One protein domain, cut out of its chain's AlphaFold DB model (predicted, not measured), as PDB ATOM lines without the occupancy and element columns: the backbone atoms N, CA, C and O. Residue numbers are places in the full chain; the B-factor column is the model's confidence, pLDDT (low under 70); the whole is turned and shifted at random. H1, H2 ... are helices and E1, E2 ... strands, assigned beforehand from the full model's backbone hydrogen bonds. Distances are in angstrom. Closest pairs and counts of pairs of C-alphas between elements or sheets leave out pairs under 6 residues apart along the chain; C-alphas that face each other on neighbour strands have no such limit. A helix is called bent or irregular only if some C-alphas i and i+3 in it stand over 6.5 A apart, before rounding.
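What this domain is: This is residues 196 to 322 of the 324 residues of an uncharacterized protein of Spirochaeta africana (strain ATCC 700263 / DSM 8902 / Z-7692) (UniProt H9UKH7). A strongly twisted sheet of six strands curls round helix H2, which fills its hollow face, while the long helix H1 packs on the opposite face over E3 and E4. The short helix H3 only grazes the sheet, and a tail, residues 311 to 322, follows the last strand. The 127 printed residues hold three named helices and six named strands, in the order H1 E1 H2 E2 E3 E4 E5 H3 E6; the sheet, E1 E6 E2 E3 E4 E5, is antiparallel throughout and the class is mixed. The whole is compact, with a radius of gyration of the C-alphas of 14.2 A and spans of 45 by 30 by 26 A.

How they stand to each other: H1, residues 196 to 212, is on the sheet at a height over the sheet of 8.8 A. It lies over E3, residues 268 to 274, and E4, residues 280 to 286, along the strands, at 22 degrees to E3 on the local plane; Ser 199 and Tyr 273 have the closest C-alphas of H1 and E3, 4.9 A. E1, residues 226 to 229, is an edge strand antiparallel to E6, residues 304 to 310, with N 226 and O 307 2.8 A apart. H2, residues 230 to 243, is on the face opposite to H1, three layers with helices on both faces; its closest C-alphas to E3 are those of Tyr 241 and Pro 272, 6.6 A. E1, H2 and E2, residues 248 to 254, form a split strand-helix-strand unit, two strands running the same way with E6 between them, and its crossover is right-handed. E2 and E6 are antiparallel neighbours, with N 250 and O 308 within hydrogen-bond range at 2.8 A. E2, E3, E4 and E5, residues 289 to 291, form a meander, each strand the antiparallel neighbour of the one before, and its three successive pairs are hairpins: N 249 and O 270 are 2.9 A apart, N 271 and O 283 2.8 A, N 291 and O 284 2.8 A. H3, residues 293 to 299, and H2 only just touch, with 3 pairs of C-alphas within 8 A, made by residues 230 to 234 of H2 alone; Asp 231 and Val 297 are closest, 5.9 A, and the helices run opposite ways at a shallow tilt of 17 degrees. H1 is apart from H2 and H3. Every O i to N i+4 pair is within hydrogen-bond range in H3, against 11 of 13 in H1 and 8 of 10 in H2.

Where its parts are: H1 runs 25.1 A from C-alpha 196 at (-16.482, -35.242, 12.457); it is neither bent nor irregular, but only just, C-alphas 197 and 200 being 6.5 A apart. H2 spans 20.2 A and is irregular, with C-alphas 231 and 234 7.5 A apart. E2, E3 and E4 span 19.8, 19.7 and 20.3 A. E6 spans 18.8 A and ends at C-alpha 310, (-6.801, -47.027, 23.368).

The domain as a whole: The C-alphas farthest apart, those of Phe 258 and Asp 322, are 46.0 A apart. The printed part has no cut. The links H1 to E1 and E2 to E3 are long, 13 residues each. Mean pLDDT of the printed part is 87.9; residues 217 to 218 and 314 to 322 are under 70.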
ATOM      1  N   LEU A 196     -15.040 -35.312  12.196       72.44
ATOM      2  CA  LEU A 196     -16.482 -35.242  12.457       72.44
ATOM      3  C   LEU A 196     -17.157 -36.622  12.476       72.44
ATOM      4  O   LEU A 196     -18.001 -36.855  13.336       72.44
ATOM      5  N   SER A 197     -16.744 -37.553  11.610       78.44
ATOM      6  CA  SER A 197     -17.328 -38.905  11.530       78.44
ATOM      7  C   SER A 197     -17.183 -39.693  12.836       78.44
ATOM      8  O   SER A 197     -18.104 -40.385  13.264       78.44
ATOM      9  N   TRP A 198     -16.049 -39.536  13.516       84.44
ATOM     10  CA  TRP A 198     -15.766 -40.191  14.791       84.44
ATOM     11  C   TRP A 198     -16.467 -39.550  15.982       84.44
ATOM     12  O   TRP A 198     -16.623 -40.180  17.029       84.44
ATOM     13  N   SER A 199     -16.889 -38.295  15.852       87.31
ATOM     14  CA  SER A 199     -17.413 -37.536  16.983       87.31
ATOM     15  C   SER A 199     -18.754 -38.074  17.471       87.31
ATOM     16  O   SER A 199     -18.987 -38.109  18.679       87.31
ATOM     17  N   GLU A 200     -19.624 -38.526  16.570       87.81
ATOM     18  CA  GLU A 200     -20.889 -39.176  16.936       87.81
ATOM     19  C   GLU A 200     -20.644 -40.530  17.613       87.81
ATOM     20  O   GLU A 200     -21.196 -40.801  18.681       87.81
ATOM     21  N   GLN A 201     -19.744 -41.340  17.050       87.12
ATOM     22  CA  GLN A 201     -19.401 -42.664  17.576       87.12
ATOM     23  C   GLN A 201     -18.768 -42.591  18.972       87.12
ATOM     24  O   GLN A 201     -19.129 -43.363  19.862       87.12
ATOM     25  N   LEU A 202     -17.862 -41.638  19.205       90.94
ATOM     26  CA  LEU A 202     -17.257 -41.428  20.523       90.94
ATOM     27  C   LEU A 202     -18.277 -40.943  21.556       90.94
ATOM     28  O   LEU A 202     -18.223 -41.366  22.709       90.94
ATOM     29  N   GLN A 203     -19.235 -40.107  21.154       91.81
ATOM     30  CA  GLN A 203     -20.319 -39.672  22.038       91.81
ATOM     31  C   GLN A 203     -21.279 -40.814  22.389       91.81
ATOM     32  O   GLN A 203     -21.728 -40.903  23.531       91.81
ATOM     33  N   GLU A 204     -21.604 -41.686  21.434       90.88
ATOM     34  CA  GLU A 204     -22.383 -42.903  21.691       90.88
ATOM     35  C   GLU A 204     -21.631 -43.851  22.632       90.88
ATOM     36  O   GLU A 204     -22.173 -44.295  23.644       90.88
ATOM     37  N   THR A 205     -20.345 -44.080  22.368       90.81
ATOM     38  CA  THR A 205     -19.487 -44.914  23.217       90.81
ATOM     39  C   THR A 205     -19.412 -44.365  24.643       90.81
ATOM     40  O   THR A 205     -19.550 -45.126  25.600       90.81
ATOM     41  N   ALA A 206     -19.265 -43.047  24.807       93.19
ATOM     42  CA  ALA A 206     -19.276 -42.393  26.113       93.19
ATOM     43  C   ALA A 206     -20.605 -42.613  26.861       93.19
ATOM     44  O   ALA A 206     -20.596 -42.903  28.058       93.19
ATOM     45  N   ARG A 207     -21.749 -42.528  26.163       93.44
ATOM     46  CA  ARG A 207     -23.077 -42.796  26.745       93.44
ATOM     47  C   ARG A 207     -23.219 -44.252  27.201       93.44
ATOM     48  O   ARG A 207     -23.685 -44.504  28.312       93.44
ATOM     49  N   ARG A 208     -22.753 -45.210  26.394       90.94
ATOM     50  CA  ARG A 208     -22.730 -46.638  26.761       90.94
ATOM     51  C   ARG A 208     -21.803 -46.912  27.945       90.94
ATOM     52  O   ARG A 208     -22.172 -47.665  28.849       90.94
ATOM     53  N   PHE A 209     -20.633 -46.275  27.976       92.25
ATOM     54  CA  PHE A 209     -19.693 -46.377  29.090       92.25
ATOM     55  C   PHE A 209     -20.316 -45.863  30.391       92.25
ATOM     56  O   PHE A 209     -20.262 -46.551  31.404       92.25
ATOM     57  N   GLN A 210     -20.992 -44.713  30.357       93.44
ATOM     58  CA  GLN A 210     -21.704 -44.175  31.518       93.44
ATOM     59  C   GLN A 210     -22.756 -45.151  32.066       93.44
ATOM     60  O   GLN A 210     -22.865 -45.324  33.276       93.44
ATOM     61  N   ALA A 211     -23.514 -45.808  31.181       92.56
ATOM     62  CA  ALA A 211     -24.571 -46.740  31.572       92.56
ATOM     63  C   ALA A 211     -24.040 -48.070  32.134       92.56
ATOM     64  O   ALA A 211     -24.672 -48.675  32.999       92.56
ATOM     65  N   THR A 212     -22.898 -48.551  31.635       92.38
ATOM     66  CA  THR A 212     -22.413 -49.916  31.911       92.38
ATOM     67  C   THR A 212     -21.155 -49.970  32.771       92.38
ATOM     68  O   THR A 212     -20.867 -51.003  33.370       92.38
ATOM     69  N   GLY A 213     -20.397 -48.873  32.859       89.69
ATOM     70  CA  GLY A 213     -19.058 -48.823  33.454       89.69
ATOM     71  C   GLY A 213     -18.011 -49.629  32.682       89.69
ATOM     72  O   GLY A 213     -16.916 -49.851  33.192       89.69
ATOM     73  N   LYS A 214     -18.352 -50.112  31.483       87.12
ATOM     74  CA  LYS A 214     -17.487 -50.952  30.662       87.12
ATOM     75  C   LYS A 214     -17.200 -50.250  29.351       87.12
ATOM     76  O   LYS A 214     -18.108 -49.783  28.664       87.12
ATOM     77  N   LEU A 215     -15.920 -50.183  29.011       82.00
ATOM     78  CA  LEU A 215     -15.519 -49.808  27.667       82.00
ATOM     79  C   LEU A 215     -15.831 -50.999  26.756       82.00
ATOM     80  O   LEU A 215     -15.615 -52.138  27.162       82.00
ATOM     81  N   ALA A 216     -16.389 -50.745  25.573       73.25
ATOM     82  CA  ALA A 216     -16.693 -51.819  24.636       73.25
ATOM     83  C   ALA A 216     -15.423 -52.635  24.332       73.25
ATOM     84  O   ALA A 216     -14.341 -52.055  24.209       73.25
ATOM     85  N   ASP A 217     -15.568 -53.948  24.125       67.62
ATOM     86  CA  ASP A 217     -14.461 -54.859  23.762       67.62
ATOM     87  C   ASP A 217     -13.775 -54.480  22.431       67.62
ATOM     88  O   ASP A 217     -12.755 -55.041  22.049       67.62
ATOM     89  N   VAL A 218     -14.330 -53.482  21.743       63.81
ATOM     90  CA  VAL A 218     -13.807 -52.843  20.539       63.81
ATOM     91  C   VAL A 218     -12.510 -52.071  20.793       63.81
ATOM     92  O   VAL A 218     -11.799 -51.778  19.844       63.81
ATOM     93  N   PHE A 219     -12.159 -51.703  22.026       74.00
ATOM     94  CA  PHE A 219     -10.916 -50.966  22.270       74.00
ATOM     95  C   PHE A 219      -9.754 -51.901  22.592       74.00
ATOM     96  O   PHE A 219      -9.831 -52.719  23.508       74.00
ATOM     97  N   LEU A 220      -8.645 -51.728  21.867       74.62
ATOM     98  CA  LEU A 220      -7.413 -52.470  22.115       74.62
ATOM     99  C   LEU A 220      -6.841 -52.166  23.509       74.62
ATOM    100  O   LEU A 220      -7.169 -51.160  24.149       74.62
ATOM    101  N   ALA A 221      -5.941 -53.046  23.957       73.81
ATOM    102  CA  ALA A 221      -5.170 -52.834  25.174       73.81
ATOM    103  C   ALA A 221      -4.460 -51.461  25.144       73.81
ATOM    104  O   ALA A 221      -4.022 -51.029  24.073       73.81
ATOM    105  N   PRO A 222      -4.355 -50.776  26.297       77.25
ATOM    106  CA  PRO A 222      -3.738 -49.459  26.370       77.25
ATOM    107  C   PRO A 222      -2.288 -49.484  25.877       77.25
ATOM    108  O   PRO A 222      -1.511 -50.377  26.221       77.25
ATOM    109  N   GLU A 223      -1.928 -48.476  25.086       79.62
ATOM    110  CA  GLU A 223      -0.544 -48.192  24.709       79.62
ATOM    111  C   GLU A 223       0.322 -47.836  25.932       79.62
ATOM    112  O   GLU A 223      -0.219 -47.488  26.988       79.62
ATOM    113  N   PRO A 224       1.666 -47.899  25.808       74.56
ATOM    114  CA  PRO A 224       2.566 -47.464  26.864       74.56
ATOM    115  C   PRO A 224       2.233 -46.058  27.349       74.56
ATOM    116  O   PRO A 224       2.031 -45.135  26.561       74.56
ATOM    117  N   THR A 225       2.208 -45.917  28.665       81.75
ATOM    118  CA  THR A 225       1.798 -44.689  29.324       81.75
ATOM    119  C   THR A 225       2.811 -43.563  29.118       81.75
ATOM    120  O   THR A 225       4.004 -43.724  29.381       81.75
ATOM    121  N   GLU A 226       2.326 -42.392  28.719       92.62
ATOM    122  CA  GLU A 226       3.081 -41.141  28.705       92.62
ATOM    123  C   GLU A 226       2.717 -40.303  29.938       92.62
ATOM    124  O   GLU A 226       1.546 -40.025  30.192       92.62
ATOM    125  N   MET A 227       3.717 -39.862  30.704       94.62
ATOM    126  CA  MET A 227       3.496 -38.940  31.821       94.62
ATOM    127  C   MET A 227       3.419 -37.505  31.311       94.62
ATOM    128  O   MET A 227       4.431 -36.933  30.900       94.62
ATOM    129  N   ILE A 228       2.239 -36.899  31.401       95.44
ATOM    130  CA  ILE A 228       2.004 -35.519  30.967       95.44
ATOM    131  C   ILE A 228       1.590 -34.638  32.150       95.44
ATOM    132  O   ILE A 228       0.850 -35.098  33.016       95.44
ATOM    133  N   PRO A 229       2.031 -33.371  32.224       96.69
ATOM    134  CA  PRO A 229       1.480 -32.430  33.192       96.69
ATOM    135  C   PRO A 229      -0.038 -32.311  33.018       96.69
ATOM    136  O   PRO A 229      -0.533 -32.192  31.894       96.69
ATOM    137  N   LEU A 230      -0.783 -32.367  34.121       95.75
ATOM    138  CA  LEU A 230      -2.244 -32.417  34.089       95.75
ATOM    139  C   LEU A 230      -2.851 -31.136  33.495       95.75
ATOM    140  O   LEU A 230      -3.845 -31.203  32.774       95.75
ATOM    141  N   ASP A 231      -2.212 -29.983  33.708       95.06
ATOM    142  CA  ASP A 231      -2.584 -28.700  33.095       95.06
ATOM    143  C   ASP A 231      -2.433 -28.692  31.561       95.06
ATOM    144  O   ASP A 231      -3.083 -27.892  30.893       95.06
ATOM    145  N   ARG A 232      -1.646 -29.621  30.996       95.56
ATOM    146  CA  ARG A 232      -1.450 -29.819  29.548       95.56
ATOM    147  C   ARG A 232      -2.326 -30.910  28.942       95.56
ATOM    148  O   ARG A 232      -2.274 -31.141  27.730       95.56
ATOM    149  N   LEU A 233      -3.139 -31.593  29.748       95.50
ATOM    150  CA  LEU A 233      -3.919 -32.746  29.299       95.50
ATOM    151  C   LEU A 233      -4.827 -32.402  28.116       95.50
ATOM    152  O   LEU A 233      -4.873 -33.140  27.135       95.50
ATOM    153  N   ARG A 234      -5.503 -31.250  28.150       95.06
ATOM    154  CA  ARG A 234      -6.451 -30.873  27.094       95.06
ATOM    155  C   ARG A 234      -5.770 -30.657  25.738       95.06
ATOM    156  O   ARG A 234      -6.303 -31.107  24.724       95.06
ATOM    157  N   SER A 235      -4.605 -30.007  25.700       93.81
ATOM    158  CA  SER A 235      -3.868 -29.800  24.447       93.81
ATOM    159  C   SER A 235      -3.244 -31.089  23.921       93.81
ATOM    160  O   SER A 235      -3.292 -31.329  22.711       93.81
ATOM    161  N   ARG A 236      -2.754 -31.969  24.809       94.19
ATOM    162  CA  ARG A 236      -2.282 -33.307  24.420       94.19
ATOM    163  C   ARG A 236      -3.406 -34.139  23.810       94.19
ATOM    164  O   ARG A 236      -3.206 -34.718  22.747       94.19
ATOM    165  N   LEU A 237      -4.587 -34.152  24.431       93.88
ATOM    166  CA  LEU A 237      -5.760 -34.875  23.929       93.88
ATOM    167  C   LEU A 237      -6.249 -34.332  22.588       93.88
ATOM    168  O   LEU A 237      -6.619 -35.111  21.714       93.88
ATOM    169  N   PHE A 238      -6.225 -33.010  22.400       93.12
ATOM    170  CA  PHE A 238      -6.511 -32.429  21.092       93.12
ATOM    171  C   PHE A 238      -5.509 -32.916  20.042       93.12
ATOM    172  O   PHE A 238      -5.906 -33.270  18.936       93.12
ATOM    173  N   HIS A 239      -4.220 -32.971  20.387       89.94
ATOM    174  CA  HIS A 239      -3.198 -33.462  19.470       89.94
ATOM    175  C   HIS A 239      -3.423 -34.928  19.077       89.94
ATOM    176  O   HIS A 239      -3.396 -35.236  17.888       89.94
ATOM    177  N   GLU A 240      -3.690 -35.796  20.056       89.69
ATOM    178  CA  GLU A 240      -4.009 -37.212  19.831       89.69
ATOM    179  C   GLU A 240      -5.222 -37.381  18.916       89.69
ATOM    180  O   GLU A 240      -5.178 -38.125  17.939       89.69
ATOM    181  N   TYR A 241      -6.279 -36.615  19.184       89.75
ATOM    182  CA  TYR A 241      -7.497 -36.641  18.389       89.75
ATOM    183  C   TYR A 241      -7.272 -36.213  16.930       89.75
ATOM    184  O   TYR A 241      -7.897 -36.765  16.033       89.75
ATOM    185  N   GLN A 242      -6.388 -35.244  16.675       86.75
ATOM    186  CA  GLN A 242      -6.062 -34.805  15.311       86.75
ATOM    187  C   GLN A 242      -5.213 -35.826  14.546       86.75
ATOM    188  O   GLN A 242      -5.327 -35.918  13.329       86.75
ATOM    189  N   GLN A 243      -4.345 -36.572  15.235       85.94
ATOM    190  CA  GLN A 243      -3.501 -37.581  14.588       85.94
ATOM    191  C   GLN A 243      -4.290 -38.834  14.227       85.94
ATOM    192  O   GLN A 243      -4.147 -39.356  13.125       85.94
ATOM    193  N   GLU A 244      -5.117 -39.306  15.155       86.75
ATOM    194  CA  GLU A 244      -5.907 -40.520  14.988       86.75
ATOM    195  C   GLU A 244      -7.276 -40.341  15.669       86.75
ATOM    196  O   GLU A 244      -7.463 -40.717  16.834       86.75
ATOM    197  N   PRO A 245      -8.254 -39.752  14.954       86.00
ATOM    198  CA  PRO A 245      -9.620 -39.622  15.441       86.00
ATOM    199  C   PRO A 245     -10.217 -40.981  15.834       86.00
ATOM    200  O   PRO A 245      -9.888 -42.012  15.249       86.00
ATOM    201  N   GLY A 246     -11.110 -40.991  16.827       87.25
ATOM    202  CA  GLY A 246     -11.746 -42.227  17.312       87.25
ATOM    203  C   GLY A 246     -11.039 -42.904  18.485       87.25
ATOM    204  O   GLY A 246     -11.567 -43.863  19.048       87.25
ATOM    205  N   ARG A 247      -9.869 -42.406  18.899       90.56
ATOM    206  CA  ARG A 247      -9.165 -42.889  20.092       90.56
ATOM    207  C   ARG A 247      -9.896 -42.514  21.381       90.56
ATOM    208  O   ARG A 247     -10.376 -41.391  21.543       90.56
ATOM    209  N   VAL A 248      -9.899 -43.453  22.322       93.06
ATOM    210  CA  VAL A 248     -10.251 -43.211  23.725       93.06
ATOM    211  C   VAL A 248      -8.960 -43.136  24.515       93.06
ATOM    212  O   VAL A 248      -8.021 -43.887  24.262       93.06
ATOM    213  N   VAL A 249      -8.896 -42.223  25.471       94.44
ATOM    214  CA  VAL A 249      -7.739 -42.093  26.351       94.44
ATOM    215  C   VAL A 249      -8.140 -42.535  27.740       94.44
ATOM    216  O   VAL A 249      -9.239 -42.230  28.191       94.44
ATOM    217  N   SER A 250      -7.271 -43.254  28.431       94.56
ATOM    218  CA  SER A 250      -7.456 -43.534  29.844       94.56
ATOM    219  C   SER A 250      -6.171 -43.327  30.629       94.56
ATOM    220  O   SER A 250      -5.094 -43.218  30.050       94.56
ATOM    221  N   GLY A 251      -6.277 -43.187  31.943       94.56
ATOM    222  CA  GLY A 251      -5.111 -42.918  32.768       94.56
ATOM    223  C   GLY A 251      -5.447 -42.640  34.217       94.56
ATOM    224  O   GLY A 251      -6.611 -42.592  34.596       94.56
ATOM    225  N   VAL A 252      -4.416 -42.442  35.024       95.38
ATOM    226  CA  VAL A 252      -4.537 -42.102  36.448       95.38
ATOM    227  C   VAL A 252      -3.734 -40.839  36.750       95.38
ATOM    228  O   VAL A 252      -2.797 -40.499  36.022       95.38
ATOM    229  N   VAL A 253      -4.104 -40.122  37.808       96.44
ATOM    230  CA  VAL A 253      -3.381 -38.924  38.250       96.44
ATOM    231  C   VAL A 253      -2.316 -39.299  39.276       96.44
ATOM    232  O   VAL A 253      -2.578 -40.056  40.204       96.44
ATOM    233  N   TYR A 254      -1.124 -38.725  39.137       96.06
ATOM    234  CA  TYR A 254      -0.013 -38.841  40.077       96.06
ATOM    235  C   TYR A 254       0.431 -37.459  40.562       96.06
ATOM    236  O   TYR A 254       0.488 -36.525  39.760       96.06
ATOM    237  N   PRO A 255       0.856 -37.309  41.827       94.19
ATOM    238  CA  PRO A 255       1.316 -36.021  42.348       94.19
ATOM    239  C   PRO A 255       2.661 -35.589  41.738       94.19
ATOM    240  O   PRO A 255       3.037 -34.423  41.789       94.19
ATOM    241  N   SER A 256       3.424 -36.528  41.169       92.88
ATOM    242  CA  SER A 256       4.745 -36.275  40.597       92.88
ATOM    243  C   SER A 256       5.065 -37.270  39.489       92.88
ATOM    244  O   SER A 256       4.739 -38.449  39.595       92.88
ATOM    245  N   ARG A 257       5.824 -36.833  38.478       91.56
ATOM    246  CA  ARG A 257       6.313 -37.696  37.387       91.56
ATOM    247  C   ARG A 257       7.204 -38.866  37.829       91.56
ATOM    248  O   ARG A 257       7.494 -39.735  37.019       91.56
ATOM    249  N   PHE A 258       7.710 -38.835  39.063       89.06
ATOM    250  CA  PHE A 258       8.671 -39.812  39.584       89.06
ATOM    251  C   PHE A 258       8.081 -40.784  40.612       89.06
ATOM    252  O   PHE A 258       8.752 -41.744  40.969       89.06
ATOM    253  N   HIS A 259       6.866 -40.531  41.105       85.69
ATOM    254  CA  HIS A 259       6.235 -41.326  42.160       85.69
ATOM    255  C   HIS A 259       4.980 -41.989  41.594       85.69
ATOM    256  O   HIS A 259       3.906 -41.394  41.610       85.69
ATOM    257  N   THR A 260       5.137 -43.202  41.059       87.44
ATOM    258  CA  THR A 260       4.083 -43.923  40.321       87.44
ATOM    259  C   THR A 260       3.391 -45.024  41.127       87.44
ATOM    260  O   THR A 260       2.544 -45.735  40.591       87.44
ATOM    261  N   ASP A 261       3.735 -45.180  42.406       90.31
ATOM    262  CA  ASP A 261       3.267 -46.315  43.213       90.31
ATOM    263  C   ASP A 261       1.856 -46.104  43.780       90.31
ATOM    264  O   ASP A 261       1.119 -47.068  43.964       90.31
ATOM    265  N   ASN A 262       1.465 -44.848  44.024       91.75
ATOM    266  CA  ASN A 262       0.177 -44.482  44.618       91.75
ATOM    267  C   ASN A 262      -0.495 -43.385  43.777       91.75
ATOM    268  O   ASN A 262      -0.123 -42.215  43.914       91.75
ATOM    269  N   PRO A 263      -1.435 -43.731  42.883       93.62
ATOM    270  CA  PRO A 263      -2.198 -42.730  42.151       93.62
ATOM    271  C   PRO A 263      -3.195 -42.004  43.071       93.62
ATOM    272  O   PRO A 263      -3.725 -42.583  44.015       93.62
ATOM    273  N   GLU A 264      -3.471 -40.736  42.764       94.00
ATOM    274  CA  GLU A 264      -4.468 -39.889  43.446       94.00
ATOM    275  C   GLU A 264      -5.907 -40.225  43.027       94.00
ATOM    276  O   GLU A 264      -6.872 -39.811  43.670       94.00
ATOM    277  N   THR A 265      -6.062 -40.938  41.910       92.81
ATOM    278  CA  THR A 265      -7.360 -41.280  41.329       92.81
ATOM    279  C   THR A 265      -7.389 -42.727  40.867       92.81
ATOM    280  O   THR A 265      -6.368 -43.289  40.472       92.81
ATOM    281  N   ASP A 266      -8.596 -43.282  40.798       93.06
ATOM    282  CA  ASP A 266      -8.869 -44.441  39.951       93.06
ATOM    283  C   ASP A 266      -8.651 -44.101  38.465       93.06
ATOM    284  O   ASP A 266      -8.370 -42.951  38.097       93.06
ATOM    285  N   GLU A 267      -8.785 -45.106  37.593       93.56
ATOM    286  CA  GLU A 267      -8.706 -44.904  36.147       93.56
ATOM    287  C   GLU A 267      -9.785 -43.921  35.674       93.56
ATOM    288  O   GLU A 267     -10.988 -44.093  35.900       93.56
ATOM    289  N   ILE A 268      -9.327 -42.893  34.971       95.81
ATOM    290  CA  ILE A 268     -10.141 -41.897  34.302       95.81
ATOM    291  C   ILE A 268     -10.170 -42.237  32.821       95.81
ATOM    292  O   ILE A 268      -9.119 -42.350  32.196       95.81
ATOM    293  N   VAL A 269     -11.365 -42.352  32.249       95.94
ATOM    294  CA  VAL A 269     -11.578 -42.607  30.819       95.94
ATOM    295  C   VAL A 269     -12.095 -41.338  30.155       95.94
ATOM    296  O   VAL A 269     -13.041 -40.722  30.640       95.94
ATOM    297  N   ILE A 270     -11.473 -40.936  29.050       96.88
ATOM    298  CA  ILE A 270     -11.704 -39.673  28.354       96.88
ATOM    299  C   ILE A 270     -12.003 -39.931  26.876       96.88
ATOM    300  O   ILE A 270     -11.237 -40.577  26.161       96.88
ATOM    301  N   PHE A 271     -13.104 -39.349  26.416       95.94
ATOM    302  CA  PHE A 271     -13.591 -39.397  25.043       95.94
ATOM    303  C   PHE A 271     -13.441 -38.000  24.417       95.94
ATOM    304  O   PHE A 271     -14.292 -37.141  24.671       95.94
ATOM    305  N   PRO A 272     -12.359 -37.717  23.667       95.12
ATOM    306  CA  PRO A 272     -12.177 -36.444  22.970       95.12
ATOM    307  C   PRO A 272     -12.975 -36.410  21.659       95.12
ATOM    308  O   PRO A 272     -12.915 -37.348  20.876       95.12
ATOM    309  N   TYR A 273     -13.707 -35.334  21.380       93.19
ATOM    310  CA  TYR A 273     -14.488 -35.203  20.143       93.19
ATOM    311  C   TYR A 273     -14.642 -33.743  19.708       93.19
ATOM    312  O   TYR A 273     -14.457 -32.817  20.501       93.19
ATOM    313  N   ILE A 274     -15.000 -33.523  18.442       90.75
ATOM    314  CA  ILE A 274     -15.368 -32.204  17.922       90.75
ATOM    315  C   ILE A 274     -16.881 -32.167  17.714       90.75
ATOM    316  O   ILE A 274     -17.465 -33.022  17.059       90.75
ATOM    317  N   THR A 275     -17.550 -31.172  18.286       90.25
ATOM    318  CA  THR A 275     -18.982 -30.973  18.038       90.25
ATOM    319  C   THR A 275     -19.215 -30.568  16.589       90.25
ATOM    320  O   THR A 275     -18.345 -29.994  15.939       90.25
ATOM    321  N   GLU A 276     -20.442 -30.718  16.105       86.06
ATOM    322  CA  GLU A 276     -20.826 -30.195  14.790       86.06
ATOM    323  C   GLU A 276     -20.611 -28.672  14.638       86.06
ATOM    324  O   GLU A 276     -20.561 -28.144  13.528       86.06
ATOM    325  N   SER A 277     -20.525 -27.937  15.754       84.81
ATOM    326  CA  SER A 277     -20.194 -26.509  15.754       84.81
ATOM    327  C   SER A 277     -18.694 -26.219  15.642       84.81
ATOM    328  O   SER A 277     -18.296 -25.056  15.596       84.81
ATOM    329  N   GLY A 278     -17.853 -27.255  15.595       86.38
ATOM    330  CA  GLY A 278     -16.400 -27.141  15.538       86.38
ATOM    331  C   GLY A 278     -15.745 -26.892  16.899       86.38
ATOM    332  O   GLY A 278     -14.634 -26.369  16.937       86.38
ATOM    333  N   ARG A 279     -16.415 -27.209  18.020       91.19
ATOM    334  CA  ARG A 279     -15.837 -27.088  19.373       91.19
ATOM    335  C   ARG A 279     -15.174 -28.382  19.794       91.19
ATOM    336  O   ARG A 279     -15.810 -29.429  19.751       91.19
ATOM    337  N   PHE A 280     -13.946 -28.293  20.293       93.19
ATOM    338  CA  PHE A 280     -13.290 -29.436  20.913       93.19
ATOM    339  C   PHE A 280     -13.852 -29.673  22.318       93.19
ATOM    340  O   PHE A 280     -13.795 -28.805  23.199       93.19
ATOM    341  N   ARG A 281     -14.407 -30.861  22.528       94.94
ATOM    342  CA  ARG A 281     -15.015 -31.304  23.779       94.94
ATOM    343  C   ARG A 281     -14.396 -32.616  24.226       94.94
ATOM    344  O   ARG A 281     -13.772 -33.338  23.456       94.94
ATOM    345  N   MET A 282     -14.555 -32.890  25.510       95.31
ATOM    346  CA  MET A 282     -14.113 -34.127  26.125       95.31
ATOM    347  C   MET A 282     -15.172 -34.540  27.130       95.31
ATOM    348  O   MET A 282     -15.595 -33.717  27.947       95.31
ATOM    349  N   THR A 283     -15.560 -35.804  27.091       96.50
ATOM    350  CA  THR A 283     -16.338 -36.416  28.167       96.50
ATOM    351  C   THR A 283     -15.389 -37.287  28.967       96.50
ATOM    352  O   THR A 283     -14.745 -38.156  28.389       96.50
ATOM    353  N   ALA A 284     -15.257 -37.027  30.265       96.94
ATOM    354  CA  ALA A 284     -14.373 -37.777  31.148       96.94
ATOM    355  C   ALA A 284     -15.180 -38.476  32.242       96.94
ATOM    356  O   ALA A 284     -16.184 -37.937  32.710       96.94
ATOM    357  N   PHE A 285     -14.728 -39.652  32.661       96.88
ATOM    358  CA  PHE A 285     -15.382 -40.460  33.681       96.88
ATOM    359  C   PHE A 285     -14.362 -41.034  34.657       96.88
ATOM    360  O   PHE A 285     -13.324 -41.513  34.217       96.88
ATOM    361  N   ALA A 286     -14.692 -41.034  35.948       94.31
ATOM    362  CA  ALA A 286     -14.040 -41.855  36.967       94.31
ATOM    363  C   ALA A 286     -15.039 -42.941  37.390       94.31
ATOM    364  O   ALA A 286     -16.092 -42.642  37.965       94.31
ATOM    365  N   GLY A 287     -14.779 -44.195  37.011       92.12
ATOM    366  CA  GLY A 287     -15.819 -45.228  37.025       92.12
ATOM    367  C   GLY A 287     -16.999 -44.828  36.127       92.12
ATOM    368  O   GLY A 287     -16.803 -44.485  34.971       92.12
ATOM    369  N   GLN A 288     -18.230 -44.830  36.647       93.56
ATOM    370  CA  GLN A 288     -19.429 -44.381  35.908       93.56
ATOM    371  C   GLN A 288     -19.757 -42.893  36.111       93.56
ATOM    372  O   GLN A 288     -20.656 -42.350  35.463       93.56
ATOM    373  N   GLN A 289     -19.057 -42.220  37.024       95.69
ATOM    374  CA  GLN A 289     -19.327 -40.826  37.330       95.69
ATOM    375  C   GLN A 289     -18.650 -39.933  36.295       95.69
ATOM    376  O   GLN A 289     -17.427 -39.927  36.166       95.69
ATOM    377  N   GLN A 290     -19.449 -39.139  35.583       96.81
ATOM    378  CA  GLN A 290     -18.917 -38.115  34.695       96.81
ATOM    379  C   GLN A 290     -18.227 -37.021  35.520       96.81
ATOM    380  O   GLN A 290     -18.799 -36.481  36.470       96.81
ATOM    381  N   ILE A 291     -17.007 -36.672  35.125       96.94
ATOM    382  CA  ILE A 291     -16.199 -35.616  35.733       96.94
ATOM    383  C   ILE A 291     -15.789 -34.587  34.679       96.94
ATOM    384  O   ILE A 291     -15.810 -34.837  33.473       96.94
ATOM    385  N   SER A 292     -15.399 -33.401  35.139       94.88
ATOM    386  CA  SER A 292     -14.816 -32.370  34.284       94.88
ATOM    387  C   SER A 292     -13.296 -32.427  34.364       94.88
ATOM    388  O   SER A 292     -12.735 -32.387  35.458       94.88
ATOM    389  N   VAL A 293     -12.620 -32.424  33.211       93.81
ATOM    390  CA  VAL A 293     -11.153 -32.282  33.153       93.81
ATOM    391  C   VAL A 293     -10.702 -30.973  33.812       93.81
ATOM    392  O   VAL A 293      -9.664 -30.936  34.459       93.81
ATOM    393  N   HIS A 294     -11.505 -29.907  33.729       92.31
ATOM    394  CA  HIS A 294     -11.194 -28.650  34.412       92.31
ATOM    395  C   HIS A 294     -11.239 -28.800  35.940       92.31
ATOM    396  O   HIS A 294     -10.353 -28.307  36.632       92.31
ATOM    397  N   SER A 295     -12.236 -29.519  36.465       94.00
ATOM    398  CA  SER A 295     -12.314 -29.827  37.898       94.00
ATOM    399  C   SER A 295     -11.147 -30.704  38.349       94.00
ATOM    400  O   SER A 295     -10.608 -30.469  39.423       94.00
ATOM    401  N   LEU A 296     -10.718 -31.651  37.508       94.56
ATOM    402  CA  LEU A 296      -9.560 -32.505  37.774       94.56
ATOM    403  C   LEU A 296      -8.265 -31.682  37.903       94.56
ATOM    404  O   LEU A 296      -7.544 -31.830  38.883       94.56
ATOM    405  N   VAL A 297      -8.010 -30.765  36.961       94.88
ATOM    406  CA  VAL A 297      -6.855 -29.843  37.004       94.88
ATOM    407  C   VAL A 297      -6.904 -28.941  38.240       94.88
ATOM    408  O   VAL A 297      -5.881 -28.713  38.878       94.88
ATOM    409  N   ALA A 298      -8.086 -28.426  38.593       95.25
ATOM    410  CA  ALA A 298      -8.251 -27.555  39.756       95.25
ATOM    411  C   ALA A 298      -8.042 -28.294  41.089       95.25
ATOM    412  O   ALA A 298      -7.533 -27.705  42.039       95.25
ATOM    413  N   GLN A 299      -8.442 -29.566  41.161       96.69
ATOM    414  CA  GLN A 299      -8.281 -30.405  42.347       96.69
ATOM    415  C   GLN A 299      -6.828 -30.840  42.556       96.69
ATOM    416  O   GLN A 299      -6.370 -30.891  43.696       96.69
ATOM    417  N   PHE A 300      -6.106 -31.124  41.471       96.12
ATOM    418  CA  PHE A 300      -4.728 -31.610  41.504       96.12
ATOM    419  C   PHE A 300      -3.797 -30.667  40.727       96.12
ATOM    420  O   PHE A 300      -3.273 -31.037  39.669       96.12
ATOM    421  N   PRO A 301      -3.589 -29.428  41.211       93.19
ATOM    422  CA  PRO A 301      -2.665 -28.512  40.562       93.19
ATOM    423  C   PRO A 301      -1.259 -29.125  40.566       93.19
ATOM    424  O   PRO A 301      -0.848 -29.732  41.550       93.19
ATOM    425  N   GLU A 302      -0.525 -28.975  39.463       94.69
ATOM    426  CA  GLU A 302       0.850 -29.489  39.287       94.69
ATOM    427  C   GLU A 302       1.002 -31.021  39.206       94.69
ATOM    428  O   GLU A 302       2.118 -31.521  39.040       94.69
ATOM    429  N   ALA A 303      -0.099 -31.772  39.262       96.69
ATOM    430  CA  ALA A 303      -0.076 -33.218  39.094       96.69
ATOM    431  C   ALA A 303       0.235 -33.636  37.647       96.69
ATOM    432  O   ALA A 303       0.265 -32.829  36.711       96.69
ATOM    433  N   TYR A 304       0.451 -34.933  37.459       97.19
ATOM    434  CA  TYR A 304       0.714 -35.563  36.173       97.19
ATOM    435  C   TYR A 304      -0.374 -36.587  35.866       97.19
ATOM    436  O   TYR A 304      -0.808 -37.318  36.749       97.19
ATOM    437  N   PHE A 305      -0.791 -36.664  34.610       97.00
ATOM    438  CA  PHE A 305      -1.677 -37.704  34.112       97.00
ATOM    439  C   PHE A 305      -0.843 -38.770  33.403       97.00
ATOM    440  O   PHE A 305      -0.094 -38.468  32.472       97.00
ATOM    441  N   ALA A 306      -0.966 -40.011  33.860       95.75
ATOM    442  CA  ALA A 306      -0.430 -41.191  33.200       95.75
ATOM    443  C   ALA A 306      -1.326 -41.539  32.008       95.75
ATOM    444  O   ALA A 306      -2.263 -42.321  32.136       95.75
ATOM    445  N   LEU A 307      -1.062 -40.922  30.859       94.94
ATOM    446  CA  LEU A 307      -1.883 -41.035  29.663       94.94
ATOM    447  C   LEU A 307      -1.610 -42.342  28.922       94.94
ATOM    448  O   LEU A 307      -0.501 -42.561  28.447       94.94
ATOM    449  N   SER A 308      -2.646 -43.147  28.734       93.44
ATOM    450  CA  SER A 308      -2.636 -44.336  27.888       93.44
ATOM    451  C   SER A 308      -3.695 -44.207  26.799       93.44
ATOM    452  O   SER A 308      -4.855 -43.886  27.059       93.44
ATOM    453  N   VAL A 309      -3.309 -44.469  25.556       92.31
ATOM    454  CA  VAL A 309      -4.219 -44.391  24.410       92.31
ATOM    455  C   VAL A 309      -4.792 -45.769  24.105       92.31
ATOM    456  O   VAL A 309      -4.070 -46.764  24.103       92.31
ATOM    457  N   ARG A 310      -6.091 -45.829  23.814       90.56
ATOM    458  CA  ARG A 310      -6.801 -47.027  23.368       90.56
ATOM    459  C   ARG A 310      -7.365 -46.783  21.972       90.56
ATOM    460  O   ARG A 310      -8.178 -45.878  21.762       90.56
ATOM    461  N   ARG A 311      -6.928 -47.593  21.008       85.88
ATOM    462  CA  ARG A 311      -7.410 -47.513  19.623       85.88
ATOM    463  C   ARG A 311      -8.698 -48.318  19.460       85.88
ATOM    464  O   ARG A 311      -8.785 -49.404  20.039       85.88
ATOM    465  N   PRO A 312      -9.665 -47.830  18.669       80.12
ATOM    466  CA  PRO A 312     -10.766 -48.665  18.227       80.12
ATOM    467  C   PRO A 312     -10.214 -49.770  17.317       80.12
ATOM    468  O   PRO A 312      -9.368 -49.524  16.453       80.12
ATOM    469  N   ASP A 313     -10.677 -50.995  17.517       76.75
ATOM    470  CA  ASP A 313     -10.384 -52.121  16.651       76.75
ATOM    471  C   ASP A 313     -11.025 -51.860  15.289       76.75
ATOM    472  O   ASP A 313     -12.249 -51.799  15.143       76.75
ATOM    473  N   SER A 314     -10.166 -51.707  14.281       65.00
ATOM    474  CA  SER A 314     -10.540 -51.435  12.894       65.00
ATOM    475  C   SER A 314     -11.581 -52.408  12.325       65.00
ATOM    476  O   SER A 314     -12.350 -52.021  11.446       65.00
ATOM    477  N   LEU A 315     -11.640 -53.644  12.838       52.56
ATOM    478  CA  LEU A 315     -12.581 -54.676  12.395       52.56
ATOM    479  C   LEU A 315     -13.992 -54.499  12.975       52.56
ATOM    480  O   LEU A 315     -14.965 -54.947  12.374       52.56
ATOM    481  N   SER A 316     -14.119 -53.812  14.108       55.41
ATOM    482  CA  SER A 316     -15.375 -53.680  14.855       55.41
ATOM    483  C   SER A 316     -16.162 -52.405  14.513       55.41
ATOM    484  O   SER A 316     -17.340 -52.290  14.854       55.41
ATOM    485  N   ILE A 317     -15.549 -51.453  13.796       55.94
ATOM    486  CA  ILE A 317     -16.188 -50.189  13.375       55.94
ATOM    487  C   ILE A 317     -17.332 -50.446  12.380       55.94
ATOM    488  O   ILE A 317     -18.305 -49.693  12.356       55.94
ATOM    489  N   GLY A 318     -17.237 -51.516  11.580       54.72
ATOM    490  CA  GLY A 318     -18.302 -51.929  10.661       54.72
ATOM    491  C   GLY A 318     -19.575 -52.374  11.384       54.72
ATOM    492  O   GLY A 318     -20.662 -51.998  10.971       54.72
ATOM    493  N   ASN A 319     -19.437 -53.079  12.510       49.59
ATOM    494  CA  ASN A 319     -20.570 -53.690  13.216       49.59
ATOM    495  C   ASN A 319     -21.351 -52.699  14.094       49.59
ATOM    496  O   ASN A 319     -22.531 -52.900  14.338       49.59
ATOM    497  N   LEU A 320     -20.743 -51.584  14.519       52.09
ATOM    498  CA  LEU A 320     -21.455 -50.537  15.269       52.09
ATOM    499  C   LEU A 320     -22.531 -49.807  14.443       52.09
ATOM    500  O   LEU A 320     -23.309 -49.051  15.017       52.09
ATOM    501  N   ARG A 321     -22.552 -49.993  13.117       51.53
ATOM    502  CA  ARG A 321     -23.568 -49.430  12.216       51.53
ATOM    503  C   ARG A 321     -24.768 -50.343  11.971       51.53
ATOM    504  O   ARG A 321     -25.786 -49.829  11.525       51.53
ATOM    505  N   ASP A 322     -24.642 -51.638  12.250       46.66
ATOM    506  CA  ASP A 322     -25.599 -52.659  11.796       46.66
ATOM    507  C   ASP A 322     -26.444 -53.266  12.938       46.66
ATOM    508  O   ASP A 322     -27.298 -54.108  12.673       46.66
TER     509      ASP A 322